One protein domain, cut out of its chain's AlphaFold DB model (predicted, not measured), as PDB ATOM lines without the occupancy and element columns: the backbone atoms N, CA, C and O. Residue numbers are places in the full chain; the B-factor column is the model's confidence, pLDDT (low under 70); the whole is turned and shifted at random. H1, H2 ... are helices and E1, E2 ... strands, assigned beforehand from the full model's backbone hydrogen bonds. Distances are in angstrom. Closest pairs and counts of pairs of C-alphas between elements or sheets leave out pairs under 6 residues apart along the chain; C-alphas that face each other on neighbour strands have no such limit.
ATOM      1  N   ILE A 457      25.539  23.635 -14.167       96.62
ATOM      2  CA  ILE A 457      24.501  23.869 -13.151       96.62
ATOM      3  C   ILE A 457      25.156  23.968 -11.768       96.62
ATOM      4  O   ILE A 457      25.923  23.089 -11.389       96.62
ATOM      5  N   THR A 458      24.879  25.012 -10.995       97.94
ATOM      6  CA  THR A 458      25.250  25.099  -9.577       97.94
ATOM      7  C   THR A 458      23.994  25.073  -8.718       97.94
ATOM      8  O   THR A 458      23.120  25.924  -8.865       97.94
ATOM      9  N   PHE A 459      23.925  24.116  -7.800       98.00
ATOM     10  CA  PHE A 459      22.933  24.087  -6.731       98.00
ATOM     11  C   PHE A 459      23.435  24.991  -5.605       98.00
ATOM     12  O   PHE A 459      24.500  24.721  -5.056       98.00
ATOM     13  N   ILE A 460      22.701  26.057  -5.286       98.38
ATOM     14  CA  ILE A 460      22.908  26.872  -4.083       98.38
ATOM     15  C   ILE A 460      21.830  26.468  -3.086       98.38
ATOM     16  O   ILE A 460      20.665  26.826  -3.263       98.38
ATOM     17  N   SER A 461      22.220  25.717  -2.061       97.56
ATOM     18  CA  SER A 461      21.307  25.277  -1.007       97.56
ATOM     19  C   SER A 461      21.552  26.043   0.284       97.56
ATOM     20  O   SER A 461      22.698  26.145   0.728       97.56
ATOM     21  N   ASP A 462      20.474  26.492   0.923       96.31
ATOM     22  CA  ASP A 462      20.471  26.693   2.374       96.31
ATOM     23  C   ASP A 462      20.612  25.337   3.093       96.31
ATOM     24  O   ASP A 462      20.604  24.275   2.459       96.31
ATOM     25  N   ILE A 463      20.775  25.355   4.413       94.88
ATOM     26  CA  ILE A 463      21.004  24.164   5.236       94.88
ATOM     27  C   ILE A 463      19.887  23.980   6.268       94.88
ATOM     28  O   ILE A 463      19.337  22.881   6.384       94.88
ATOM     29  N   ASP A 464      19.540  25.036   7.004       93.38
ATOM     30  CA  ASP A 464      18.532  24.978   8.064       93.38
ATOM     31  C   ASP A 464      17.113  24.844   7.497       93.38
ATOM     32  O   ASP A 464      16.753  25.504   6.531       93.38
ATOM     33  N   ASP A 465      16.338  23.918   8.065       94.62
ATOM     34  CA  ASP A 465      14.983  23.534   7.639       94.62
ATOM     35  C   ASP A 465      14.807  23.133   6.160       94.62
ATOM     36  O   ASP A 465      13.683  22.918   5.707       94.62
ATOM     37  N   ILE A 466      15.901  22.885   5.435       96.12
ATOM     38  CA  ILE A 466      15.887  22.286   4.091       96.12
ATOM     39  C   ILE A 466      16.788  21.046   3.976       96.12
ATOM     40  O   ILE A 466      16.360  20.040   3.417       96.12
ATOM     41  N   LEU A 467      18.004  21.067   4.535       96.69
ATOM     42  CA  LEU A 467      18.921  19.915   4.548       96.69
ATOM     43  C   LEU A 467      19.040  19.271   5.933       96.69
ATOM     44  O   LEU A 467      19.433  18.108   6.031       96.69
ATOM     45  N   ARG A 468      18.670  19.990   6.997       95.38
ATOM     46  CA  ARG A 468      18.480  19.460   8.353       95.38
ATOM     47  C   ARG A 468      17.193  19.980   8.974       95.38
ATOM     48  O   ARG A 468      16.748  21.076   8.655       95.38
ATOM     49  N   VAL A 469      16.628  19.216   9.905       95.69
ATOM     50  CA  VAL A 469      15.555  19.714  10.774       95.69
ATOM     51  C   VAL A 469      16.153  20.699  11.775       95.69
ATOM     52  O   VAL A 469      17.073  20.350  12.516       95.69
ATOM     53  N   THR A 470      15.610  21.915  11.818       91.81
ATOM     54  CA  THR A 470      16.033  22.947  12.773       91.81
ATOM     55  C   THR A 470      14.847  23.520  13.533       91.81
ATOM     56  O   THR A 470      14.921  23.610  14.753       91.81
ATOM     57  N   LYS A 471      13.729  23.804  12.865       91.12
ATOM     58  CA  LYS A 471      12.588  24.580  13.363       91.12
ATOM     59  C   LYS A 471      12.956  26.021  13.739       91.12
ATOM     60  O   LYS A 471      12.706  26.446  14.868       91.12
ATOM     61  N   ILE A 472      13.514  26.808  12.815       83.44
ATOM     62  CA  ILE A 472      13.889  28.212  13.095       83.44
ATOM     63  C   ILE A 472      12.700  29.085  13.548       83.44
ATOM     64  O   ILE A 472      12.862  30.018  14.332       83.44
ATOM     65  N   TYR A 473      11.485  28.717  13.138       80.75
ATOM     66  CA  TYR A 473      10.208  29.317  13.540       80.75
ATOM     67  C   TYR A 473       9.736  28.947  14.966       80.75
ATOM     68  O   TYR A 473       8.813  29.579  15.481       80.75
ATOM     69  N   ASN A 474      10.351  27.962  15.633       83.62
ATOM     70  CA  ASN A 474      10.077  27.584  17.025       83.62
ATOM     71  C   ASN A 474      11.364  27.754  17.857       83.62
ATOM     72  O   ASN A 474      12.134  26.803  17.969       83.62
ATOM     73  N   PRO A 475      11.636  28.930  18.460       79.56
ATOM     74  CA  PRO A 475      12.971  29.243  18.979       79.56
ATOM     75  C   PRO A 475      13.525  28.316  20.066       79.56
ATOM     76  O   PRO A 475      14.738  28.135  20.141       79.56
ATOM     77  N   LYS A 476      12.664  27.691  20.877       81.56
ATOM     78  CA  LYS A 476      13.081  26.702  21.882       81.56
ATOM     79  C   LYS A 476      13.618  25.432  21.223       81.56
ATOM     80  O   LYS A 476      14.699  24.962  21.568       81.56
ATOM     81  N   GLU A 477      12.893  24.914  20.236       86.69
ATOM     82  CA  GLU A 477      13.326  23.757  19.453       86.69
ATOM     83  C   GLU A 477      14.483  24.115  18.506       86.69
ATOM     84  O   GLU A 477      15.426  23.343  18.406       86.69
ATOM     85  N   GLY A 478      14.467  25.304  17.895       85.31
ATOM     86  CA  GLY A 478      15.524  25.853  17.038       85.31
ATOM     87  C   GLY A 478      16.891  25.903  17.709       85.31
ATOM     88  O   GLY A 478      17.882  25.406  17.163       85.31
ATOM     89  N   LEU A 479      16.938  26.433  18.933       83.25
ATOM     90  CA  LEU A 479      18.146  26.438  19.747       83.25
ATOM     91  C   LEU A 479      18.545  25.022  20.186       83.25
ATOM     92  O   LEU A 479      19.709  24.654  20.038       83.25
ATOM     93  N   LEU A 480      17.607  24.181  20.639       88.38
ATOM     94  CA  LEU A 480      17.923  22.798  21.027       88.38
ATOM     95  C   LEU A 480      18.433  21.946  19.853       88.38
ATOM     96  O   LEU A 480      19.362  21.165  20.040       88.38
ATOM     97  N   ASN A 481      17.879  22.109  18.652       92.19
ATOM     98  CA  ASN A 481      18.308  21.416  17.433       92.19
ATOM     99  C   ASN A 481      19.664  21.925  16.915       92.19
ATOM    100  O   ASN A 481      20.403  21.156  16.312       92.19
ATOM    101  N   SER A 482      20.007  23.192  17.172       87.12
ATOM    102  CA  SER A 482      21.270  23.789  16.713       87.12
ATOM    103  C   SER A 482      22.424  23.622  17.705       87.12
ATOM    104  O   SER A 482      23.559  23.441  17.276       87.12
ATOM    105  N   PHE A 483      22.155  23.669  19.015       86.56
ATOM    106  CA  PHE A 483      23.182  23.603  20.062       86.56
ATOM    107  C   PHE A 483      23.330  22.215  20.689       86.56
ATOM    108  O   PHE A 483      24.452  21.800  20.969       86.56
ATOM    109  N   ALA A 484      22.229  21.505  20.947       91.62
ATOM    110  CA  ALA A 484      22.234  20.323  21.810       91.62
ATOM    111  C   ALA A 484      22.041  19.005  21.043       91.62
ATOM    112  O   ALA A 484      22.778  18.046  21.244       91.62
ATOM    113  N   ARG A 485      21.050  18.908  20.162       95.00
ATOM    114  CA  ARG A 485      20.718  17.652  19.475       95.00
ATOM    115  C   ARG A 485      21.654  17.411  18.288       95.00
ATOM    116  O   ARG A 485      22.229  18.336  17.725       95.00
ATOM    117  N   ASN A 486      21.810  16.143  17.914       94.50
ATOM    118  CA  ASN A 486      22.533  15.771  16.697       94.50
ATOM    119  C   ASN A 486      21.737  16.257  15.475       94.50
ATOM    120  O   ASN A 486      20.519  16.071  15.442       94.50
ATOM    121  N   PHE A 487      22.397  16.847  14.475       94.62
ATOM    122  CA  PHE A 487      21.717  17.300  13.259       94.62
ATOM    123  C   PHE A 487      21.152  16.091  12.497       94.62
ATOM    124  O   PHE A 487      21.873  15.132  12.215       94.62
ATOM    125  N   THR A 488      19.863  16.135  12.163       95.75
ATOM    126  CA  THR A 488      19.167  15.096  11.393       95.75
ATOM    127  C   THR A 488      18.756  15.644  10.030       95.75
ATOM    128  O   THR A 488      18.273  16.778   9.978       95.75
ATOM    129  N   PRO A 489      18.898  14.880   8.929       96.81
ATOM    130  CA  PRO A 489      18.387  15.308   7.632       96.81
ATOM    131  C   PRO A 489      16.871  15.508   7.682       96.81
ATOM    132  O   PRO A 489      16.172  14.846   8.455       96.81
ATOM    133  N   TRP A 490      16.365  16.428   6.862       97.19
ATOM    134  CA  TRP A 490      14.929  16.540   6.634       97.19
ATOM    135  C   TRP A 490      14.502  15.554   5.531       97.19
ATOM    136  O   TRP A 490      15.058  15.560   4.433       97.19
ATOM    137  N   GLU A 491      13.548  14.680   5.870       97.31
ATOM    138  CA  GLU A 491      13.043  13.580   5.028       97.31
ATOM    139  C   GLU A 491      14.171  12.796   4.313       97.31
ATOM    140  O   GLU A 491      15.179  12.467   4.942       97.31
ATOM    141  N   ASN A 492      14.013  12.451   3.028       95.06
ATOM    142  CA  ASN A 492      15.027  11.758   2.222       95.06
ATOM    143  C   ASN A 492      15.790  12.693   1.264       95.06
ATOM    144  O   ASN A 492      16.339  12.246   0.256       95.06
ATOM    145  N   MET A 493      15.927  13.977   1.616       96.12
ATOM    146  CA  MET A 493      16.799  14.920   0.900       96.12
ATOM    147  C   MET A 493      18.218  14.392   0.592       96.12
ATOM    148  O   MET A 493      18.724  14.720  -0.486       96.12
ATOM    149  N   PRO A 494      18.867  13.556   1.436       94.69
ATOM    150  CA  PRO A 494      20.133  12.909   1.086       94.69
ATOM    151  C   PRO A 494      20.055  12.071  -0.199       94.69
ATOM    152  O   PRO A 494      20.936  12.175  -1.054       94.69
ATOM    153  N   ASP A 495      18.980  11.299  -0.390       93.00
ATOM    154  CA  ASP A 495      18.762  10.489  -1.595       93.00
ATOM    155  C   ASP A 495      18.474  11.360  -2.822       93.00
ATOM    156  O   ASP A 495      18.985  11.068  -3.907       93.00
ATOM    157  N   ILE A 496      17.723  12.458  -2.656       95.06
ATOM    158  CA  ILE A 496      17.472  13.449  -3.716       95.06
ATOM    159  C   ILE A 496      18.793  14.045  -4.213       95.06
ATOM    160  O   ILE A 496      19.098  13.984  -5.406       95.06
ATOM    161  N   TYR A 497      19.621  14.555  -3.299       94.50
ATOM    162  CA  TYR A 497      20.909  15.167  -3.628       94.50
ATOM    163  C   TYR A 497      21.917  14.155  -4.181       94.50
ATOM    164  O   TYR A 497      22.603  14.444  -5.164       94.50
ATOM    165  N   ALA A 498      21.992  12.950  -3.610       91.44
ATOM    166  CA  ALA A 498      22.839  11.886  -4.136       91.44
ATOM    167  C   ALA A 498      22.361  11.408  -5.521       91.44
ATOM    168  O   ALA A 498      23.177  11.043  -6.368       91.44
ATOM    169  N   ASN A 499      21.055  11.441  -5.805       91.25
ATOM    170  CA  ASN A 499      20.531  11.171  -7.140       91.25
ATOM    171  C   ASN A 499      20.873  12.293  -8.130       91.25
ATOM    172  O   ASN A 499      21.375  11.992  -9.210       91.25
ATOM    173  N   TRP A 500      20.669  13.563  -7.772       92.62
ATOM    174  CA  TRP A 500      21.071  14.710  -8.598       92.62
ATOM    175  C   TRP A 500      22.569  14.686  -8.914       92.62
ATOM    176  O   TRP A 500      22.944  14.815 -10.076       92.62
ATOM    177  N   SER A 501      23.408  14.405  -7.912       90.12
ATOM    178  CA  SER A 501      24.845  14.148  -8.069       90.12
ATOM    179  C   SER A 501      25.119  13.119  -9.175       90.12
ATOM    180  O   SER A 501      25.762  13.437 -10.172       90.12
ATOM    181  N   ARG A 502      24.544  11.914  -9.067       87.75
ATOM    182  CA  ARG A 502      24.802  10.795  -9.994       87.75
ATOM    183  C   ARG A 502      24.144  10.917 -11.379       87.75
ATOM    184  O   ARG A 502      24.518  10.155 -12.268       87.75
ATOM    185  N   SER A 503      23.141  11.781 -11.560       88.69
ATOM    186  CA  SER A 503      22.297  11.810 -12.775       88.69
ATOM    187  C   SER A 503      22.390  13.090 -13.610       88.69
ATOM    188  O   SER A 503      22.080  13.049 -14.801       88.69
ATOM    189  N   LEU A 504      22.824  14.211 -13.029       91.62
ATOM    190  CA  LEU A 504      22.988  15.478 -13.745       91.62
ATOM    191  C   LEU A 504      24.363  15.567 -14.441       91.62
ATOM    192  O   LEU A 504      25.264  14.783 -14.135       91.62
ATOM    193  N   PRO A 505      24.557  16.504 -15.393       91.94
ATOM    194  CA  PRO A 505      25.802  16.616 -16.155       91.94
ATOM    195  C   PRO A 505      27.069  16.752 -15.278       91.94
ATOM    196  O   PRO A 505      26.996  17.356 -14.205       91.94
ATOM    197  N   PRO A 506      28.256  16.283 -15.721       89.06
ATOM    198  CA  PRO A 506      29.472  16.289 -14.889       89.06
ATOM    199  C   PRO A 506      30.007  17.678 -14.493       89.06
ATOM    200  O   PRO A 506      30.783  17.796 -13.548       89.06
ATOM    201  N   ASN A 507      29.562  18.747 -15.163       92.69
ATOM    202  CA  ASN A 507      29.831  20.136 -14.773       92.69
ATOM    203  C   ASN A 507      28.832  20.673 -13.729       92.69
ATOM    204  O   ASN A 507      28.816  21.881 -13.471       92.69
ATOM    205  N   SER A 545      33.128  45.175   6.666       46.22
ATOM    206  CA  SER A 545      33.602  46.517   6.302       46.22
ATOM    207  C   SER A 545      32.562  47.342   5.522       46.22
ATOM    208  O   SER A 545      32.816  48.497   5.194       46.22
ATOM    209  N   ASP A 546      31.412  46.744   5.196       43.69
ATOM    210  CA  ASP A 546      30.289  47.354   4.488       43.69
ATOM    211  C   ASP A 546      28.986  47.077   5.258       43.69
ATOM    212  O   ASP A 546      28.580  45.927   5.437       43.69
ATOM    213  N   VAL A 547      28.323  48.151   5.695       44.28
ATOM    214  CA  VAL A 547      27.069  48.104   6.466       44.28
ATOM    215  C   VAL A 547      25.911  47.527   5.641       44.28
ATOM    216  O   VAL A 547      25.021  46.885   6.194       44.28
ATOM    217  N   SER A 548      25.915  47.706   4.316       46.84
ATOM    218  CA  SER A 548      24.902  47.111   3.435       46.84
ATOM    219  C   SER A 548      25.073  45.593   3.325       46.84
ATOM    220  O   SER A 548      24.084  44.860   3.362       46.84
ATOM    221  N   ALA A 549      26.321  45.109   3.323       53.25
ATOM    222  CA  ALA A 549      26.621  43.686   3.421       53.25
ATOM    223  C   ALA A 549      26.226  43.112   4.794       53.25
ATOM    224  O   ALA A 549      25.756  41.981   4.837       53.25
ATOM    225  N   THR A 550      26.329  43.879   5.892       53.84
ATOM    226  CA  THR A 550      25.827  43.457   7.219       53.84
ATOM    227  C   THR A 550      24.307  43.277   7.247       53.84
ATOM    228  O   THR A 550      23.815  42.361   7.895       53.84
ATOM    229  N   LEU A 551      23.560  44.150   6.563       57.28
ATOM    230  CA  LEU A 551      22.089  44.165   6.593       57.28
ATOM    231  C   LEU A 551      21.436  43.164   5.620       57.28
ATOM    232  O   LEU A 551      20.263  42.841   5.781       57.28
ATOM    233  N   SER A 552      22.187  42.673   4.627       72.69
ATOM    234  CA  SER A 552      21.692  41.784   3.561       72.69
ATOM    235  C   SER A 552      22.708  40.689   3.204       72.69
ATOM    236  O   SER A 552      22.969  40.416   2.031       72.69
ATOM    237  N   ILE A 553      23.288  40.044   4.220       78.56
ATOM    238  CA  ILE A 553      24.425  39.104   4.110       78.56
ATOM    239  C   ILE A 553      24.198  38.032   3.043       78.56
ATOM    240  O   ILE A 553      25.055  37.810   2.190       78.56
ATOM    241  N   ARG A 554      23.018  37.402   3.038       86.81
ATOM    242  CA  ARG A 554      22.675  36.374   2.050       86.81
ATOM    243  C   ARG A 554      22.692  36.912   0.618       86.81
ATOM    244  O   ARG A 554      23.238  36.249  -0.257       86.81
ATOM    245  N   LYS A 555      22.169  38.121   0.378       87.25
ATOM    246  CA  LYS A 555      22.209  38.777  -0.942       87.25
ATOM    247  C   LYS A 555      23.646  39.099  -1.355       87.25
ATOM    248  O   LYS A 555      24.017  38.787  -2.476       87.25
ATOM    249  N   PHE A 556      24.480  39.607  -0.444       87.38
ATOM    250  CA  PHE A 556      25.902  39.871  -0.710       87.38
ATOM    251  C   PHE A 556      26.685  38.606  -1.113       87.38
ATOM    252  O   PHE A 556      27.481  38.638  -2.053       87.38
ATOM    253  N   LEU A 557      26.446  37.477  -0.436       91.38
ATOM    254  CA  LEU A 557      27.074  36.192  -0.769       91.38
ATOM    255  C   LEU A 557      26.558  35.637  -2.111       91.38
ATOM    256  O   LEU A 557      27.354  35.186  -2.937       91.38
ATOM    257  N   LEU A 558      25.248  35.739  -2.368       95.06
ATOM    258  CA  LEU A 558      24.636  35.348  -3.642       95.06
ATOM    259  C   LEU A 558      25.157  36.191  -4.817       95.06
ATOM    260  O   LEU A 558      25.582  35.634  -5.826       95.06
ATOM    261  N   ASP A 559      25.213  37.514  -4.677       93.81
ATOM    262  CA  ASP A 559      25.703  38.418  -5.724       93.81
ATOM    263  C   ASP A 559      27.178  38.140  -6.050       93.81
ATOM    264  O   ASP A 559      27.569  38.133  -7.220       93.81
ATOM    265  N   LYS A 560      27.989  37.804  -5.036       94.31
ATOM    266  CA  LYS A 560      29.386  37.386  -5.216       94.31
ATOM    267  C   LYS A 560      29.495  36.110  -6.063       94.31
ATOM    268  O   LYS A 560      30.279  36.094  -7.015       94.31
ATOM    269  N   ILE A 561      28.720  35.057  -5.780       96.81
ATOM    270  CA  ILE A 561      28.792  33.808  -6.567       96.81
ATOM    271  C   ILE A 561      28.156  33.950  -7.964       96.81
ATOM    272  O   ILE A 561      28.709  33.419  -8.928       96.81
ATOM    273  N   PHE A 562      27.082  34.735  -8.122       97.25
ATOM    274  CA  PHE A 562      26.492  35.039  -9.437       97.25
ATOM    275  C   PHE A 562      27.450  35.835 -10.336       97.25
ATOM    276  O   PHE A 562      27.594  35.502 -11.513       97.25
ATOM    277  N   ALA A 563      28.156  36.830  -9.782       95.81
ATOM    278  CA  ALA A 563      29.184  37.590 -10.497       95.81
ATOM    279  C   ALA A 563      30.448  36.760 -10.792       95.81
ATOM    280  O   ALA A 563      31.118  36.989 -11.798       95.81
ATOM    281  N   THR A 564      30.767  35.773  -9.947       97.25
ATOM    282  CA  THR A 564      31.891  34.842 -10.170       97.25
ATOM    283  C   THR A 564      31.630  33.893 -11.348       97.25
ATOM    284  O   THR A 564      32.573  33.464 -12.016       97.25
ATOM    285  N   PHE A 565      30.364  33.571 -11.632       97.38
ATOM    286  CA  PHE A 565      29.973  32.574 -12.631       97.38
ATOM    287  C   PHE A 565      28.868  33.084 -13.585       97.38
ATOM    288  O   PHE A 565      27.741  32.576 -13.552       97.38
ATOM    289  N   PRO A 566      29.172  34.061 -14.465       96.25
ATOM    290  CA  PRO A 566      28.181  34.706 -15.333       96.25
ATOM    291  C   PRO A 566      27.466  33.737 -16.292       96.25
ATOM    292  O   PRO A 566      26.268  33.883 -16.523       96.25
ATOM    293  N   ASP A 567      28.164  32.717 -16.802       96.31
ATOM    294  CA  ASP A 567      27.628  31.762 -17.788       96.31
ATOM    295  C   ASP A 567      27.053  30.468 -17.166       96.31
ATOM    296  O   ASP A 567      26.698  29.525 -17.886       96.31
ATOM    297  N   ARG A 568      26.953  30.385 -15.829       96.94
ATOM    298  CA  ARG A 568      26.371  29.223 -15.134       96.94
ATOM    299  C   ARG A 568      24.876  29.382 -14.876       96.94
ATOM    300  O   ARG A 568      24.344  30.479 -14.709       96.94
ATOM    301  N   LYS A 569      24.207  28.233 -14.807       97.94
ATOM    302  CA  LYS A 569      22.818  28.083 -14.377       97.94
ATOM    303  C   LYS A 569      22.773  27.830 -12.875       97.94
ATOM    304  O   LYS A 569      23.512  26.981 -12.388       97.94
ATOM    305  N   PHE A 570      21.889  28.509 -12.155       98.50
ATOM    306  CA  PHE A 570      21.704  28.338 -10.717       98.50
ATOM    307  C   PHE A 570      20.354  27.703 -10.391       98.50
ATOM    308  O   PHE A 570      19.308  28.156 -10.854       98.50
ATOM    309  N   VAL A 571      20.388  26.667  -9.560       98.50
ATOM    310  CA  VAL A 571      19.223  26.107  -8.871       98.50
ATOM    311  C   VAL A 571      19.311  26.615  -7.438       98.50
ATOM    312  O   VAL A 571      20.328  26.390  -6.787       98.50
ATOM    313  N   LEU A 572      18.296  27.334  -6.967       98.62
ATOM    314  CA  LEU A 572      18.250  27.895  -5.615       98.62
ATOM    315  C   LEU A 572      17.322  27.028  -4.752       98.62
ATOM    316  O   LEU A 572      16.181  26.804  -5.155       98.62
ATOM    317  N   ILE A 573      17.798  26.515  -3.611       98.38
ATOM    318  CA  ILE A 573      17.073  25.542  -2.775       98.38
ATOM    319  C   ILE A 573      17.048  26.005  -1.313       98.38
ATOM    320  O   ILE A 573      18.099  26.199  -0.708       98.38
ATOM    321  N   ALA A 574      15.856  26.186  -0.743       97.31
ATOM    322  CA  ALA A 574      15.664  26.632   0.643       97.31
ATOM    323  C   ALA A 574      14.242  26.291   1.149       97.31
ATOM    324  O   ALA A 574      13.581  25.415   0.591       97.31
ATOM    325  N   ASP A 575      13.759  26.968   2.192       95.56
ATOM    326  CA  ASP A 575      12.417  26.808   2.761       95.56
ATOM    327  C   ASP A 575      11.655  28.153   2.863       95.56
ATOM    328  O   ASP A 575      12.208  29.217   2.576       95.56
ATOM    329  N   THR A 576      10.371  28.120   3.244       92.69
ATOM    330  CA  THR A 576       9.542  29.332   3.400       92.69
ATOM    331  C   THR A 576       9.602  29.989   4.780       92.69
ATOM    332  O   THR A 576       9.157  31.127   4.908       92.69
ATOM    333  N   SER A 577      10.152  29.348   5.815       86.25
ATOM    334  CA  SER A 577      10.351  29.995   7.119       86.25
ATOM    335  C   SER A 577      11.513  30.982   7.104       86.25
ATOM    336  O   SER A 577      11.500  31.954   7.865       86.25
ATOM    337  N   ASN A 578      12.460  30.811   6.179       85.06
ATOM    338  CA  ASN A 578      13.539  31.754   5.982       85.06
ATOM    339  C   ASN A 578      13.098  33.027   5.220       85.06
ATOM    340  O   ASN A 578      12.730  32.999   4.043       85.06
ATOM    341  N   SER A 579      13.134  34.187   5.884       79.94
ATOM    342  CA  SER A 579      12.549  35.425   5.349       79.94
ATOM    343  C   SER A 579      13.458  36.232   4.415       79.94
ATOM    344  O   SER A 579      12.946  37.092   3.689       79.94
ATOM    345  N   ASP A 580      14.776  35.995   4.411       83.44
ATOM    346  CA  ASP A 580      15.695  36.659   3.478       83.44
ATOM    347  C   ASP A 580      15.734  35.930   2.122       83.44
ATOM    348  O   ASP A 580      15.674  36.586   1.083       83.44
ATOM    349  N   VAL A 581      15.658  34.595   2.122       91.38
ATOM    350  CA  VAL A 581      15.380  33.714   0.971       91.38
ATOM    351  C   VAL A 581      14.167  34.197   0.184       91.38
ATOM    352  O   VAL A 581      14.261  34.441  -1.021       91.38
ATOM    353  N   MET A 582      13.044  34.408   0.878       91.38
ATOM    354  CA  MET A 582      11.770  34.839   0.289       91.38
ATOM    355  C   MET A 582      11.820  36.233  -0.367       91.38
ATOM    356  O   MET A 582      10.887  36.601  -1.080       91.38
ATOM    357  N   LYS A 583      12.904  36.998  -0.161       90.75
ATOM    358  CA  LYS A 583      13.205  38.254  -0.867       90.75
ATOM    359  C   LYS A 583      14.269  38.029  -1.951       90.75
ATOM    360  O   LYS A 583      14.021  38.295  -3.122       90.75
ATOM    361  N   ALA A 584      15.432  37.509  -1.562       92.56
ATOM    362  CA  ALA A 584      16.637  37.469  -2.384       92.56
ATOM    363  C   ALA A 584      16.539  36.490  -3.563       92.56
ATOM    364  O   ALA A 584      17.016  36.803  -4.649       92.56
ATOM    365  N   TYR A 585      15.918  35.317  -3.390       96.44
ATOM    366  CA  TYR A 585      15.796  34.333  -4.475       96.44
ATOM    367  C   TYR A 585      14.908  34.828  -5.634       96.44
ATOM    368  O   TYR A 585      15.370  34.770  -6.778       96.44
ATOM    369  N   PRO A 586      13.681  35.349  -5.409       96.31
ATOM    370  CA  PRO A 586      12.908  35.938  -6.500       96.31
ATOM    371  C   PRO A 586      13.543  37.223  -7.057       96.31
ATOM    372  O   PRO A 586      13.512  37.426  -8.267       96.31
ATOM    373  N   GLU A 587      14.177  38.059  -6.224       95.56
ATOM    374  CA  GLU A 587      14.917  39.243  -6.691       95.56
ATOM    375  C   GLU A 587      16.028  38.864  -7.690       95.56
ATOM    376  O   GLU A 587      16.120  39.450  -8.769       95.56
ATOM    377  N   LEU A 588      16.812  37.825  -7.384       95.94
ATOM    378  CA  LEU A 588      17.839  37.288  -8.281       95.94
ATOM    379  C   LEU A 588      17.257  36.700  -9.568       95.94
ATOM    380  O   LEU A 588      17.906  36.782 -10.605       95.94
ATOM    381  N   ALA A 589      16.044  36.142  -9.550       96.75
ATOM    382  CA  ALA A 589      15.388  35.676 -10.773       96.75
ATOM    383  C   ALA A 589      14.941  36.830 -11.684       96.75
ATOM    384  O   ALA A 589      15.007  36.691 -12.903       96.75
ATOM    385  N   HIS A 590      14.555  37.979 -11.118       97.12
ATOM    386  CA  HIS A 590      14.274  39.201 -11.886       97.12
ATOM    387  C   HIS A 590      15.549  39.888 -12.393       97.12
ATOM    388  O   HIS A 590      15.571  40.387 -13.517       97.12
ATOM    389  N   GLN A 591      16.621  39.903 -11.593       96.44
ATOM    390  CA  GLN A 591      17.911  40.515 -11.953       96.44
ATOM    391  C   GLN A 591      18.722  39.650 -12.936       96.44
ATOM    392  O   GLN A 591      19.344  40.174 -13.858       96.44
ATOM    393  N   HIS A 592      18.678  38.324 -12.776       96.56
ATOM    394  CA  HIS A 592      19.467  37.347 -13.531       96.56
ATOM    395  C   HIS A 592      18.595  36.229 -14.158       96.56
ATOM    396  O   HIS A 592      18.898  35.044 -13.976       96.56
ATOM    397  N   PRO A 593      17.552  36.546 -14.956       94.50
ATOM    398  CA  PRO A 593      16.611  35.556 -15.506       94.50
ATOM    399  C   PRO A 593      17.257  34.543 -16.465       94.50
ATOM    400  O   PRO A 593      16.694  33.487 -16.738       94.50
ATOM    401  N   ASN A 594      18.456  34.845 -16.978       93.75
ATOM    402  CA  ASN A 594      19.244  33.925 -17.797       93.75
ATOM    403  C   ASN A 594      20.141  32.983 -16.971       93.75
ATOM    404  O   ASN A 594      20.563  31.958 -17.509       93.75
ATOM    405  N   GLN A 595      20.415  33.293 -15.698       97.00
ATOM    406  CA  GLN A 595      21.220  32.458 -14.799       97.00
ATOM    407  C   GLN A 595      20.339  31.651 -13.833       97.00
ATOM    408  O   GLN A 595      20.581  30.457 -13.679       97.00
ATOM    409  N   VAL A 596      19.297  32.235 -13.221       97.75
ATOM    410  CA  VAL A 596      18.383  31.476 -12.342       97.75
ATOM    411  C   VAL A 596      17.563  30.489 -13.168       97.75
ATOM    412  O   VAL A 596      16.686  30.863 -13.943       97.75
ATOM    413  N   GLN A 597      17.867  29.206 -12.995       96.56
ATOM    414  CA  GLN A 597      17.237  28.111 -13.716       96.56
ATOM    415  C   GLN A 597      15.997  27.598 -12.988       96.56
ATOM    416  O   GLN A 597      14.983  27.370 -13.643       96.56
ATOM    417  N   CYS A 598      16.092  27.451 -11.662       97.81
ATOM    418  CA  CYS A 598      15.039  26.945 -10.783       97.81
ATOM    419  C   CYS A 598      15.086  27.619  -9.399       97.81
ATOM    420  O   CYS A 598      16.175  27.858  -8.875       97.81
ATOM    421  N   ILE A 599      13.923  27.818  -8.768       98.06
ATOM    422  CA  ILE A 599      13.783  28.107  -7.329       98.06
ATOM    423  C   ILE A 599      12.918  27.016  -6.683       98.06
ATOM    424  O   ILE A 599      11.748  26.861  -7.025       98.06
ATOM    425  N   LEU A 600      13.478  26.261  -5.744       98.44
ATOM    426  CA  LEU A 600      12.833  25.128  -5.083       98.44
ATOM    427  C   LEU A 600      12.715  25.435  -3.584       98.44
ATOM    428  O   LEU A 600      13.726  25.542  -2.894       98.44
ATOM    429  N   LEU A 601      11.489  25.592  -3.081       97.81
ATOM    430  CA  LEU A 601      11.229  25.969  -1.688       97.81
ATOM    431  C   LEU A 601      10.373  24.930  -0.965       97.81
ATOM    432  O   LEU A 601       9.235  24.688  -1.368       97.81
ATOM    433  N   ARG A 602      10.874  24.373   0.144       97.44
ATOM    434  CA  ARG A 602      10.037  23.612   1.085       97.44
ATOM    435  C   ARG A 602       9.030  24.577   1.710       97.44
ATOM    436  O   ARG A 602       9.417  25.525   2.389       97.44
ATOM    437  N   ASN A 603       7.738  24.336   1.516       94.88
ATOM    438  CA  ASN A 603       6.688  25.097   2.181       94.88
ATOM    439  C   ASN A 603       6.513  24.605   3.627       94.88
ATOM    440  O   ASN A 603       5.646  23.769   3.895       94.88
ATOM    441  N   THR A 604       7.303  25.143   4.561       93.12
ATOM    442  CA  THR A 604       7.259  24.737   5.976       93.12
ATOM    443  C   THR A 604       5.879  24.930   6.613       93.12
ATOM    444  O   THR A 604       5.497  24.142   7.475       93.12
ATOM    445  N   SER A 605       5.056  25.882   6.145       88.94
ATOM    446  CA  SER A 605       3.683  26.047   6.662       88.94
ATOM    447  C   SER A 605       2.712  24.939   6.252       88.94
ATOM    448  O   SER A 605       1.661  24.814   6.874       88.94
ATOM    449  N   ALA A 606       3.036  24.160   5.216       89.81
ATOM    450  CA  ALA A 606       2.249  23.005   4.783       89.81
ATOM    451  C   ALA A 606       2.797  21.667   5.315       89.81
ATOM    452  O   ALA A 606       2.125  20.647   5.154       89.81
ATOM    453  N   THR A 607       3.992  21.655   5.919       91.25
ATOM    454  CA  THR A 607       4.645  20.442   6.443       91.25
ATOM    455  C   THR A 607       4.670  20.377   7.967       91.25
ATOM    456  O   THR A 607       4.607  19.284   8.525       91.25
ATOM    457  N   ASP A 608       4.720  21.520   8.656       91.19
ATOM    458  CA  ASP A 608       4.927  21.583  10.102       91.19
ATOM    459  C   ASP A 608       3.782  22.341  10.780       91.19
ATOM    460  O   ASP A 608       3.632  23.551  10.632       91.19
ATOM    461  N   SER A 609       2.994  21.654  11.609       86.88
ATOM    462  CA  SER A 609       1.868  22.263  12.338       86.88
ATOM    463  C   SER A 609       2.278  23.315  13.384       86.88
ATOM    464  O   SER A 609       1.420  23.974  13.961       86.88
ATOM    465  N   GLU A 610       3.578  23.456  13.651       83.50
ATOM    466  CA  GLU A 610       4.172  24.487  14.512       83.50
ATOM    467  C   GLU A 610       4.590  25.751  13.732       83.50
ATOM    468  O   GLU A 610       4.961  26.754  14.342       83.50
ATOM    469  N   MET A 611       4.557  25.732  12.393       82.94
ATOM    470  CA  MET A 611       5.035  26.828  11.548       82.94
ATOM    471  C   MET A 611       4.001  27.962  11.454       82.94
ATOM    472  O   MET A 611       3.110  27.983  10.603       82.94
ATOM    473  N   TRP A 612       4.145  28.933  12.358       76.31
ATOM    474  CA  TRP A 612       3.296  30.127  12.457       76.31
ATOM    475  C   TRP A 612       3.833  31.360  11.725       76.31
ATOM    476  O   TRP A 612       3.111  32.348  11.577       76.31
ATOM    477  N   PHE A 613       5.090  31.326  11.286       74.44
ATOM    478  CA  PHE A 613       5.783  32.507  10.791       74.44
ATOM    479  C   PHE A 613       5.326  32.897   9.364       74.44
ATOM    480  O   PHE A 613       5.354  32.060   8.460       74.44
ATOM    481  N   PRO A 614       4.892  34.152   9.118       79.19
ATOM    482  CA  PRO A 614       4.302  34.525   7.835       79.19
ATOM    483  C   PRO A 614       5.334  34.936   6.778       79.19
ATOM    484  O   PRO A 614       5.911  36.027   6.844       79.19
ATOM    485  N   TYR A 615       5.474  34.130   5.729       85.44
ATOM    486  CA  TYR A 615       6.281  34.446   4.547       85.44
ATOM    487  C   TYR A 615       5.554  35.377   3.569       85.44
ATOM    488  O   TYR A 615       4.365  35.658   3.721       85.44
ATOM    489  N   ASN A 616       6.269  35.899   2.567       88.50
ATOM    490  CA  ASN A 616       5.714  36.779   1.536       88.50
ATOM    491  C   ASN A 616       6.115  36.294   0.140       88.50
ATOM    492  O   ASN A 616       7.300  36.215  -0.162       88.50
ATOM    493  N   THR A 617       5.135  36.001  -0.712       93.19
ATOM    494  CA  THR A 617       5.346  35.524  -2.086       93.19
ATOM    495  C   THR A 617       5.312  36.631  -3.141       93.19
ATOM    496  O   THR A 617       5.497  36.332  -4.316       93.19
ATOM    497  N   ALA A 618       5.117  37.903  -2.768       92.62
ATOM    498  CA  ALA A 618       5.009  39.021  -3.717       92.62
ATOM    499  C   ALA A 618       6.195  39.135  -4.695       92.62
ATOM    500  O   ALA A 618       5.989  39.436  -5.864       92.62
ATOM    501  N   GLY A 619       7.425  38.812  -4.268       94.38
ATOM    502  CA  GLY A 619       8.594  38.825  -5.159       94.38
ATOM    503  C   GLY A 619       8.488  37.862  -6.353       94.38
ATOM    504  O   GLY A 619       9.109  38.099  -7.385       94.38
ATOM    505  N   PHE A 620       7.682  36.801  -6.244       95.88
ATOM    506  CA  PHE A 620       7.469  35.834  -7.324       95.88
ATOM    507  C   PHE A 620       6.510  36.343  -8.413       95.88
ATOM    508  O   PHE A 620       6.349  35.672  -9.435       95.88
ATOM    509  N   GLU A 621       5.872  37.506  -8.234       95.75
ATOM    510  CA  GLU A 621       4.995  38.084  -9.254       95.75
ATOM    511  C   GLU A 621       5.781  38.367 -10.544       95.75
ATOM    512  O   GLU A 621       6.901  38.874 -10.520       95.75
ATOM    513  N   GLY A 622       5.213  37.985 -11.690       95.06
ATOM    514  CA  GLY A 622       5.857  38.114 -13.002       95.06
ATOM    515  C   GLY A 622       6.912  37.049 -13.341       95.06
ATOM    516  O   GLY A 622       7.292  36.954 -14.508       95.06
ATOM    517  N   LEU A 623       7.353  36.213 -12.390       95.06
ATOM    518  CA  LEU A 623       8.228  35.074 -12.698       95.06
ATOM    519  C   LEU A 623       7.462  33.963 -13.435       95.06
ATOM    520  O   LEU A 623       6.269  33.744 -13.220       95.06
ATOM    521  N   ASN A 624       8.163  33.206 -14.286       92.75
ATOM    522  CA  ASN A 624       7.590  32.020 -14.925       92.75
ATOM    523  C   ASN A 624       7.296  30.942 -13.869       92.75
ATOM    524  O   ASN A 624       8.218  30.428 -13.238       92.75
ATOM    525  N   SER A 625       6.033  30.537 -13.734       90.00
ATOM    526  CA  SER A 625       5.597  29.530 -12.758       90.00
ATOM    527  C   SER A 625       6.159  28.124 -12.990       90.00
ATOM    528  O   SER A 625       6.073  27.293 -12.097       90.00
ATOM    529  N   LYS A 626       6.780  27.847 -14.147       90.81
ATOM    530  CA  LYS A 626       7.546  26.606 -14.382       90.81
ATOM    531  C   LYS A 626       8.995  26.659 -13.870       90.81
ATOM    532  O   LYS A 626       9.621  25.606 -13.762       90.81
ATOM    533  N   ASN A 627       9.511  27.847 -13.535       91.75
ATOM    534  CA  ASN A 627      10.863  28.050 -12.998       91.75
ATOM    535  C   ASN A 627      10.908  27.998 -11.458       91.75
ATOM    536  O   ASN A 627      11.991  28.105 -10.886       91.75
ATOM    537  N   TYR A 628       9.775  27.860 -10.764       95.56
ATOM    538  CA  TYR A 628       9.761  27.733  -9.308       95.56
ATOM    539  C   TYR A 628       8.747  26.698  -8.816       95.56
ATOM    540  O   TYR A 628       7.742  26.439  -9.474       95.56
ATOM    541  N   MET A 629       9.001  26.123  -7.640       97.31
ATOM    542  CA  MET A 629       8.079  25.207  -6.975       97.31
ATOM    543  C   MET A 629       8.150  25.347  -5.454       97.31
ATOM    544  O   MET A 629       9.212  25.201  -4.851       97.31
ATOM    545  N   PHE A 630       6.987  25.568  -4.845       96.81
ATOM    546  CA  PHE A 630       6.746  25.407  -3.417       96.81
ATOM    547  C   PHE A 630       6.316  23.956  -3.184       96.81
ATOM    548  O   PHE A 630       5.195  23.570  -3.525       96.81
ATOM    549  N   PHE A 631       7.230  23.137  -2.673       97.50
ATOM    550  CA  PHE A 631       7.037  21.701  -2.481       97.50
ATOM    551  C   PHE A 631       6.803  21.350  -1.007       97.50
ATOM    552  O   PHE A 631       6.943  22.202  -0.129       97.50
ATOM    553  N   ARG A 632       6.366  20.121  -0.732       96.06
ATOM    554  CA  ARG A 632       5.955  19.664   0.604       96.06
ATOM    555  C   ARG A 632       6.807  18.498   1.080       96.06
ATOM    556  O   ARG A 632       7.267  18.533   2.209       96.06
ATOM    557  N   HIS A 633       7.067  17.519   0.223       97.06
ATOM    558  CA  HIS A 633       7.907  16.375   0.572       97.06
ATOM    559  C   HIS A 633       9.151  16.317  -0.303       97.06
ATOM    560  O   HIS A 633       9.144  16.802  -1.433       97.06
ATOM    561  N   ALA A 634      10.227  15.727   0.200       97.31
ATOM    562  CA  ALA A 634      11.456  15.548  -0.563       97.31
ATOM    563  C   ALA A 634      11.213  14.721  -1.849       97.31
ATOM    564  O   ALA A 634      11.810  15.016  -2.886       97.31
ATOM    565  N   GLU A 635      10.253  13.784  -1.850       96.81
ATOM    566  CA  GLU A 635       9.799  13.075  -3.056       96.81
ATOM    567  C   GLU A 635       9.231  13.986  -4.159       96.81
ATOM    568  O   GLU A 635       9.330  13.629  -5.334       96.81
ATOM    569  N   ASP A 636       8.676  15.163  -3.837       97.38
ATOM    570  CA  ASP A 636       8.119  16.095  -4.835       97.38
ATOM    571  C   ASP A 636       9.183  16.563  -5.847       97.38
ATOM    572  O   ASP A 636       8.852  16.936  -6.976       97.38
ATOM    573  N   LEU A 637      10.459  16.526  -5.438       97.06
ATOM    574  CA  LEU A 637      11.645  16.889  -6.217       97.06
ATOM    575  C   LEU A 637      12.112  15.784  -7.186       97.06
ATOM    576  O   LEU A 637      13.010  16.015  -8.004       97.06
ATOM    577  N   MET A 638      11.544  14.577  -7.103       93.50
ATOM    578  CA  MET A 638      11.905  13.464  -7.980       93.50
ATOM    579  C   MET A 638      11.354  13.660  -9.400       93.50
ATOM    580  O   MET A 638      10.224  14.092  -9.604       93.50
ATOM    581  N   GLY A 639      12.152  13.294 -10.406       90.06
ATOM    582  CA  GLY A 639      11.733  13.307 -11.815       90.06
ATOM    583  C   GLY A 639      11.726  14.677 -12.509       90.06
ATOM    584  O   GLY A 639      11.408  14.731 -13.695       90.06
ATOM    585  N   LEU A 640      12.105  15.760 -11.821       93.25
ATOM    586  CA  LEU A 640      12.261  17.092 -12.418       93.25
ATOM    587  C   LEU A 640      13.360  17.114 -13.498       93.25
ATOM    588  O   LEU A 640      14.500  16.718 -13.241       93.25
ATOM    589  N   ASP A 641      13.059  17.672 -14.674       92.25
ATOM    590  CA  ASP A 641      14.064  17.983 -15.700       92.25
ATOM    591  C   ASP A 641      14.746  19.325 -15.383       92.25
ATOM    592  O   ASP A 641      14.543  20.347 -16.038       92.25
ATOM    593  N   ILE A 642      15.563  19.319 -14.328       91.94
ATOM    594  CA  ILE A 642      16.312  20.494 -13.858       91.94
ATOM    595  C   ILE A 642      17.289  21.000 -14.935       91.94
ATOM    596  O   ILE A 642      17.530  22.203 -15.037       91.94
ATOM    597  N   ALA A 643      17.824  20.103 -15.772       90.31
ATOM    598  CA  ALA A 643      18.765  20.449 -16.836       90.31
ATOM    599  C   ALA A 643      18.090  21.144 -18.034       90.31
ATOM    600  O   ALA A 643      18.670  22.071 -18.599       90.31
ATOM    601  N   GLY A 644      16.867  20.741 -18.395       90.00
ATOM    602  CA  GLY A 644      16.009  21.441 -19.355       90.00
ATOM    603  C   GLY A 644      15.222  22.619 -18.764       90.00
ATOM    604  O   GLY A 644      14.576  23.354 -19.512       90.00
ATOM    605  N   GLY A 645      15.282  22.831 -17.445       87.62
ATOM    606  CA  GLY A 645      14.638  23.953 -16.755       87.62
ATOM    607  C   GLY A 645      13.166  23.741 -16.387       87.62
ATOM    608  O   GLY A 645      12.441  24.718 -16.213       87.62
ATOM    609  N   GLN A 646      12.708  22.493 -16.278       89.44
ATOM    610  CA  GLN A 646      11.355  22.155 -15.829       89.44
ATOM    611  C   GLN A 646      11.376  21.874 -14.321       89.44
ATOM    612  O   GLN A 646      11.576  20.745 -13.876       89.44
ATOM    613  N   CYS A 647      11.208  22.938 -13.537       91.81
ATOM    614  CA  CYS A 647      11.403  22.938 -12.083       91.81
ATOM    615  C   CYS A 647      10.124  22.635 -11.287       91.81
ATOM    616  O   CYS A 647      10.183  22.490 -10.068       91.81
ATOM    617  N   LEU A 648       8.973  22.578 -11.965       94.44
ATOM    618  CA  LEU A 648       7.658  22.348 -11.372       94.44
ATOM    619  C   LEU A 648       7.173  20.924 -11.654       94.44
ATOM    620  O   LEU A 648       6.909  20.565 -12.802       94.44
ATOM    621  N   ASN A 649       6.959  20.157 -10.589       95.00
ATOM    622  CA  ASN A 649       6.184  18.928 -10.623       95.00
ATOM    623  C   ASN A 649       4.686  19.287 -10.575       95.00
ATOM    624  O   ASN A 649       4.172  19.741  -9.553       95.00
ATOM    625  N   GLU A 650       3.975  19.117 -11.695       92.44
ATOM    626  CA  GLU A 650       2.590  19.593 -11.852       92.44
ATOM    627  C   GLU A 650       1.562  18.872 -10.951       92.44
ATOM    628  O   GLU A 650       0.430  19.343 -10.837       92.44
ATOM    629  N   SER A 651       1.928  17.782 -10.255       92.94
ATOM    630  CA  SER A 651       1.061  17.174  -9.230       92.94
ATOM    631  C   SER A 651       1.102  17.882  -7.869       92.94
ATOM    632  O   SER A 651       0.264  17.587  -7.017       92.94
ATOM    633  N   VAL A 652       2.057  18.790  -7.638       93.50
ATOM    634  CA  VAL A 652       2.317  19.420  -6.332       93.50
ATOM    635  C   VAL A 652       1.511  20.720  -6.203       93.50
ATOM    636  O   VAL A 652       1.817  21.688  -6.908       93.50
ATOM    637  N   PRO A 653       0.491  20.815  -5.319       89.94
ATOM    638  CA  PRO A 653      -0.438  21.947  -5.333       89.94
ATOM    639  C   PRO A 653       0.214  23.274  -4.917       89.94
ATOM    640  O   PRO A 653       0.432  23.527  -3.725       89.94
ATOM    641  N   GLN A 654       0.475  24.122  -5.916       91.50
ATOM    642  CA  GLN A 654       1.012  25.473  -5.762       91.50
ATOM    643  C   GLN A 654      -0.079  26.439  -5.288       91.50
ATOM    644  O   GLN A 654      -1.109  26.590  -5.942       91.50
ATOM    645  N   ASN A 655       0.162  27.125  -4.170       84.50
ATOM    646  CA  ASN A 655      -0.733  28.144  -3.615       84.50
ATOM    647  C   ASN A 655       0.036  29.458  -3.427       84.50
ATOM    648  O   ASN A 655       0.324  29.869  -2.306       84.50
ATOM    649  N   VAL A 656       0.448  30.068  -4.539       88.12
ATOM    650  CA  VAL A 656       1.244  31.302  -4.558       88.12
ATOM    651  C   VAL A 656       0.313  32.474  -4.825       88.12
ATOM    652  O   VAL A 656      -0.273  32.566  -5.900       88.12
ATOM    653  N   THR A 657       0.150  33.352  -3.836       87.56
ATOM    654  CA  THR A 657      -0.852  34.430  -3.878       87.56
ATOM    655  C   THR A 657      -0.262  35.826  -4.092       87.56
ATOM    656  O   THR A 657      -0.986  36.811  -3.960       87.56
ATOM    657  N   PHE A 658       1.043  35.904  -4.375       91.25
ATOM    658  CA  PHE A 658       1.828  37.134  -4.529       91.25
ATOM    659  C   PHE A 658       1.632  38.125  -3.366       91.25
ATOM    660  O   PHE A 658       1.471  39.328  -3.544       91.25
ATOM    661  N   SER A 659       1.616  37.601  -2.138       86.31
ATOM    662  CA  SER A 659       1.332  38.368  -0.922       86.31
ATOM    663  C   SER A 659       1.948  37.721   0.318       86.31
ATOM    664  O   SER A 659       2.511  36.627   0.254       86.31
ATOM    665  N   ARG A 660       1.761  38.346   1.489       83.69
ATOM    666  CA  ARG A 660       1.975  37.661   2.771       83.69
ATOM    667  C   ARG A 660       1.032  36.450   2.894       83.69
ATOM    668  O   ARG A 660      -0.124  36.536   2.471       83.69
ATOM    669  N   GLN A 661       1.535  35.346   3.446       79.31
ATOM    670  CA  GLN A 661       0.843  34.063   3.619       79.31
ATOM    671  C   GLN A 661       1.235  33.415   4.962       79.31
ATOM    672  O   GLN A 661       2.384  33.525   5.380       79.31
ATOM    673  N   ALA A 662       0.288  32.747   5.629       75.75
ATOM    674  CA  ALA A 662       0.524  31.886   6.799       75.75
ATOM    675  C   ALA A 662      -0.689  30.979   7.048       75.75
ATOM    676  O   ALA A 662      -1.777  31.475   7.347       75.75
ATOM    677  N   GLU A 663      -0.511  29.660   6.952       71.56
ATOM    678  CA  GLU A 663      -1.634  28.711   6.991       71.56
ATOM    679  C   GLU A 663      -2.301  28.627   8.377       71.56
ATOM    680  O   GLU A 663      -3.520  28.772   8.459       71.56
ATOM    681  N   ILE A 664      -1.541  28.529   9.477       68.50
ATOM    682  CA  ILE A 664      -2.115  28.470  10.842       68.50
ATOM    683  C   ILE A 664      -2.840  29.765  11.263       68.50
ATOM    684  O   ILE A 664      -3.732  29.734  12.108       68.50
ATOM    685  N   LEU A 665      -2.487  30.905  10.656       62.31
ATOM    686  CA  LEU A 665      -3.127  32.204  10.900       62.31
ATOM    687  C   LEU A 665      -4.306  32.474   9.941       62.31
ATOM    688  O   LEU A 665      -4.933  33.529  10.029       62.31
ATOM    689  N   GLY A 666      -4.598  31.558   9.007       62.41
ATOM    690  CA  GLY A 666      -5.625  31.733   7.972       62.41
ATOM    691  C   GLY A 666      -5.317  32.847   6.960       62.41
ATOM    692  O   GLY A 666      -6.227  33.359   6.307       62.41
ATOM    693  N   ILE A 667      -4.050  33.264   6.843       63.69
ATOM    694  CA  ILE A 667      -3.629  34.342   5.945       63.69
ATOM    695  C   ILE A 667      -3.409  33.746   4.552       63.69
ATOM    696  O   ILE A 667      -2.358  33.171   4.256       63.69
ATOM    697  N   HIS A 668      -4.419  33.902   3.697       63.44
ATOM    698  CA  HIS A 668      -4.418  33.442   2.309       63.44
ATOM    699  C   HIS A 668      -4.659  34.624   1.356       63.44
ATOM    700  O   HIS A 668      -5.792  35.070   1.168       63.44
ATOM    701  N   GLY A 669      -3.595  35.119   0.721       54.47
ATOM    702  CA  GLY A 669      -3.699  36.130  -0.329       54.47
ATOM    703  C   GLY A 669      -3.883  37.576   0.120       54.47
ATOM    704  O   GLY A 669      -4.026  37.905   1.297       54.47
ATOM    705  N   SER A 670      -3.970  38.450  -0.883       43.03
ATOM    706  CA  SER A 670      -4.394  39.852  -0.762       43.03
ATOM    707  C   SER A 670      -5.836  40.018  -0.246       43.03
ATOM    708  O   SER A 670      -6.263  41.130   0.058       43.03
ATOM    709  N   GLY A 671      -6.562  38.913  -0.036       43.16
ATOM    710  CA  GLY A 671      -7.790  38.823   0.759       43.16
ATOM    711  C   GLY A 671      -7.587  38.988   2.273       43.16
ATOM    712  O   GLY A 671      -8.414  38.508   3.047       43.16
ATOM    713  N   ALA A 672      -6.518  39.665   2.704       38.44
ATOM    714  CA  ALA A 672      -6.210  39.960   4.097       38.44
ATOM    715  C   ALA A 672      -7.292  40.848   4.745       38.44
ATOM    716  O   ALA A 672      -7.208  42.072   4.786       38.44
ATOM    717  N   VAL A 673      -8.318  40.190   5.289       37.44
ATOM    718  CA  VAL A 673      -9.193  40.708   6.348       37.44
ATOM    719  C   VAL A 673      -9.939  42.003   5.973       37.44
ATOM    720  O   VAL A 673     -10.040  42.946   6.751       37.44
ATOM    721  N   LYS A 674     -10.691  41.968   4.861       34.25
ATOM    722  CA  LYS A 674     -12.002  42.661   4.808       34.25
ATOM    723  C   LYS A 674     -13.055  41.897   5.633       34.25
ATOM    724  O   LYS A 674     -14.164  41.626   5.175       34.25
TER     725      LYS A 674
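AT A GLANCE: This is residues 457 to 507 and 545 to 674 of the 695 residues of the protein "DUF2183 domain-containing protein" of Leptosphaeria maculans (strain JN3 / isolate v23.1.3 / race Av1-4-5-6-7-8) (UniProt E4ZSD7). A small parallel sheet of four strands, in the order E1, E2, E3, E4, forms the core, with helix H5 packed over one face of it. H4 runs past the sheet and only grazes it, with H3 beyond it as the element farthest from the mean of the C-alphas; H1 lies beyond the ends of the strands, and long unnamed stretches wind round the rest. The printed part has 181 residues with seven named helices and four named strands, in the order E1, H1, H2, H3, H4, E2, H5, E3, H6, E4, H7; the class is mixed, helices and strands, and under half of the residues are in named elements. The whole is compact, with a radius of gyration of the C-alphas of 16.3 A, and spans 46 by 43 by 42 A.

HOW THE PARTS SIT: In the sheet, E1, residues 457 to 461, is an edge strand and the parallel neighbour of E2, residues 568 to 575, at 22 degrees; N 458 and O 569 are 2.8 A apart, within hydrogen-bond range. E3, residues 596 to 602, is parallel to E2 at 14 degrees, with N 600 and O 572 2.8 A apart. The other edge strand, E4, residues 628 to 631, is parallel to E3 at 16 degrees, with N 629 and O 599 2.9 A apart. H5, residues 581 to 591, is on one face of the sheet, two layers, at a height over the sheet of 9.7 A. It lies over E2 and E3 and runs along the strands, at 16 degrees to E3 on the local plane. The closest C-alphas of H5 and E3 are those of Ala 589 and Val 596, 5.4 A apart. E2, H5, E3 is a strand-helix-strand unit, two parallel neighbour strands with a helix between, and its crossover is right-handed; so is that of the unit E3, H6, E4, where H6, residues 604 to 607, only grazes the sheet. H4, residues 553 to 564, only grazes the sheet with its residues 558 to 562. H4 and H5 only just touch, with 3 pairs of C-alphas within 8 A, and only at their ends; the closest C-alphas are those of Lys 555 and Ala 584, 5.9 A apart. H3, residues 547 to 551, is close to but not clearly touching H4, with the C-alphas of Ala 549 and Phe 556 closest at 5.7 A. H7, residues 634 to 637, only grazes the sheet and touches H2, residues 493 to 503; their closest C-alphas, of Met 493 and Ala 634, are 5.6 A apart. H1, residues 475 to 484, touches no helix and is not on the sheet. Every O i to N i+4 pair is within hydrogen-bond range in H1, H2, H3 and H4, and 6 of 7 are in H5; H6 and H7 are too short for such a pair.

IN THESE COORDINATES: E1 begins at C-alpha 457, (24.501, 23.869, -13.151), and is 12.6 A long. E2 is the longest strand, 22.8 A, and E3 measures 17.7 A. H4, the longest helix, is 16.7 A; H2 is 15.1 A, H5 14.8 A and H1 13.2 A. C-alpha 637, at (11.645, 16.889, -6.217), ends H7.

THE WHOLE: The C-alphas farthest apart, of Pro 506 and Lys 674, are 52.9 A from each other. Residues 508 to 544 are not printed, and C-alphas 507 and 545 are 34.0 A apart across the cut. The links E1 to H1 and H6 to E4 are long. Residues 638 to 674 hold no named element. The mean pLDDT of the printed part is 87.8; residues 545 to 551 and 664 to 674 are under 70.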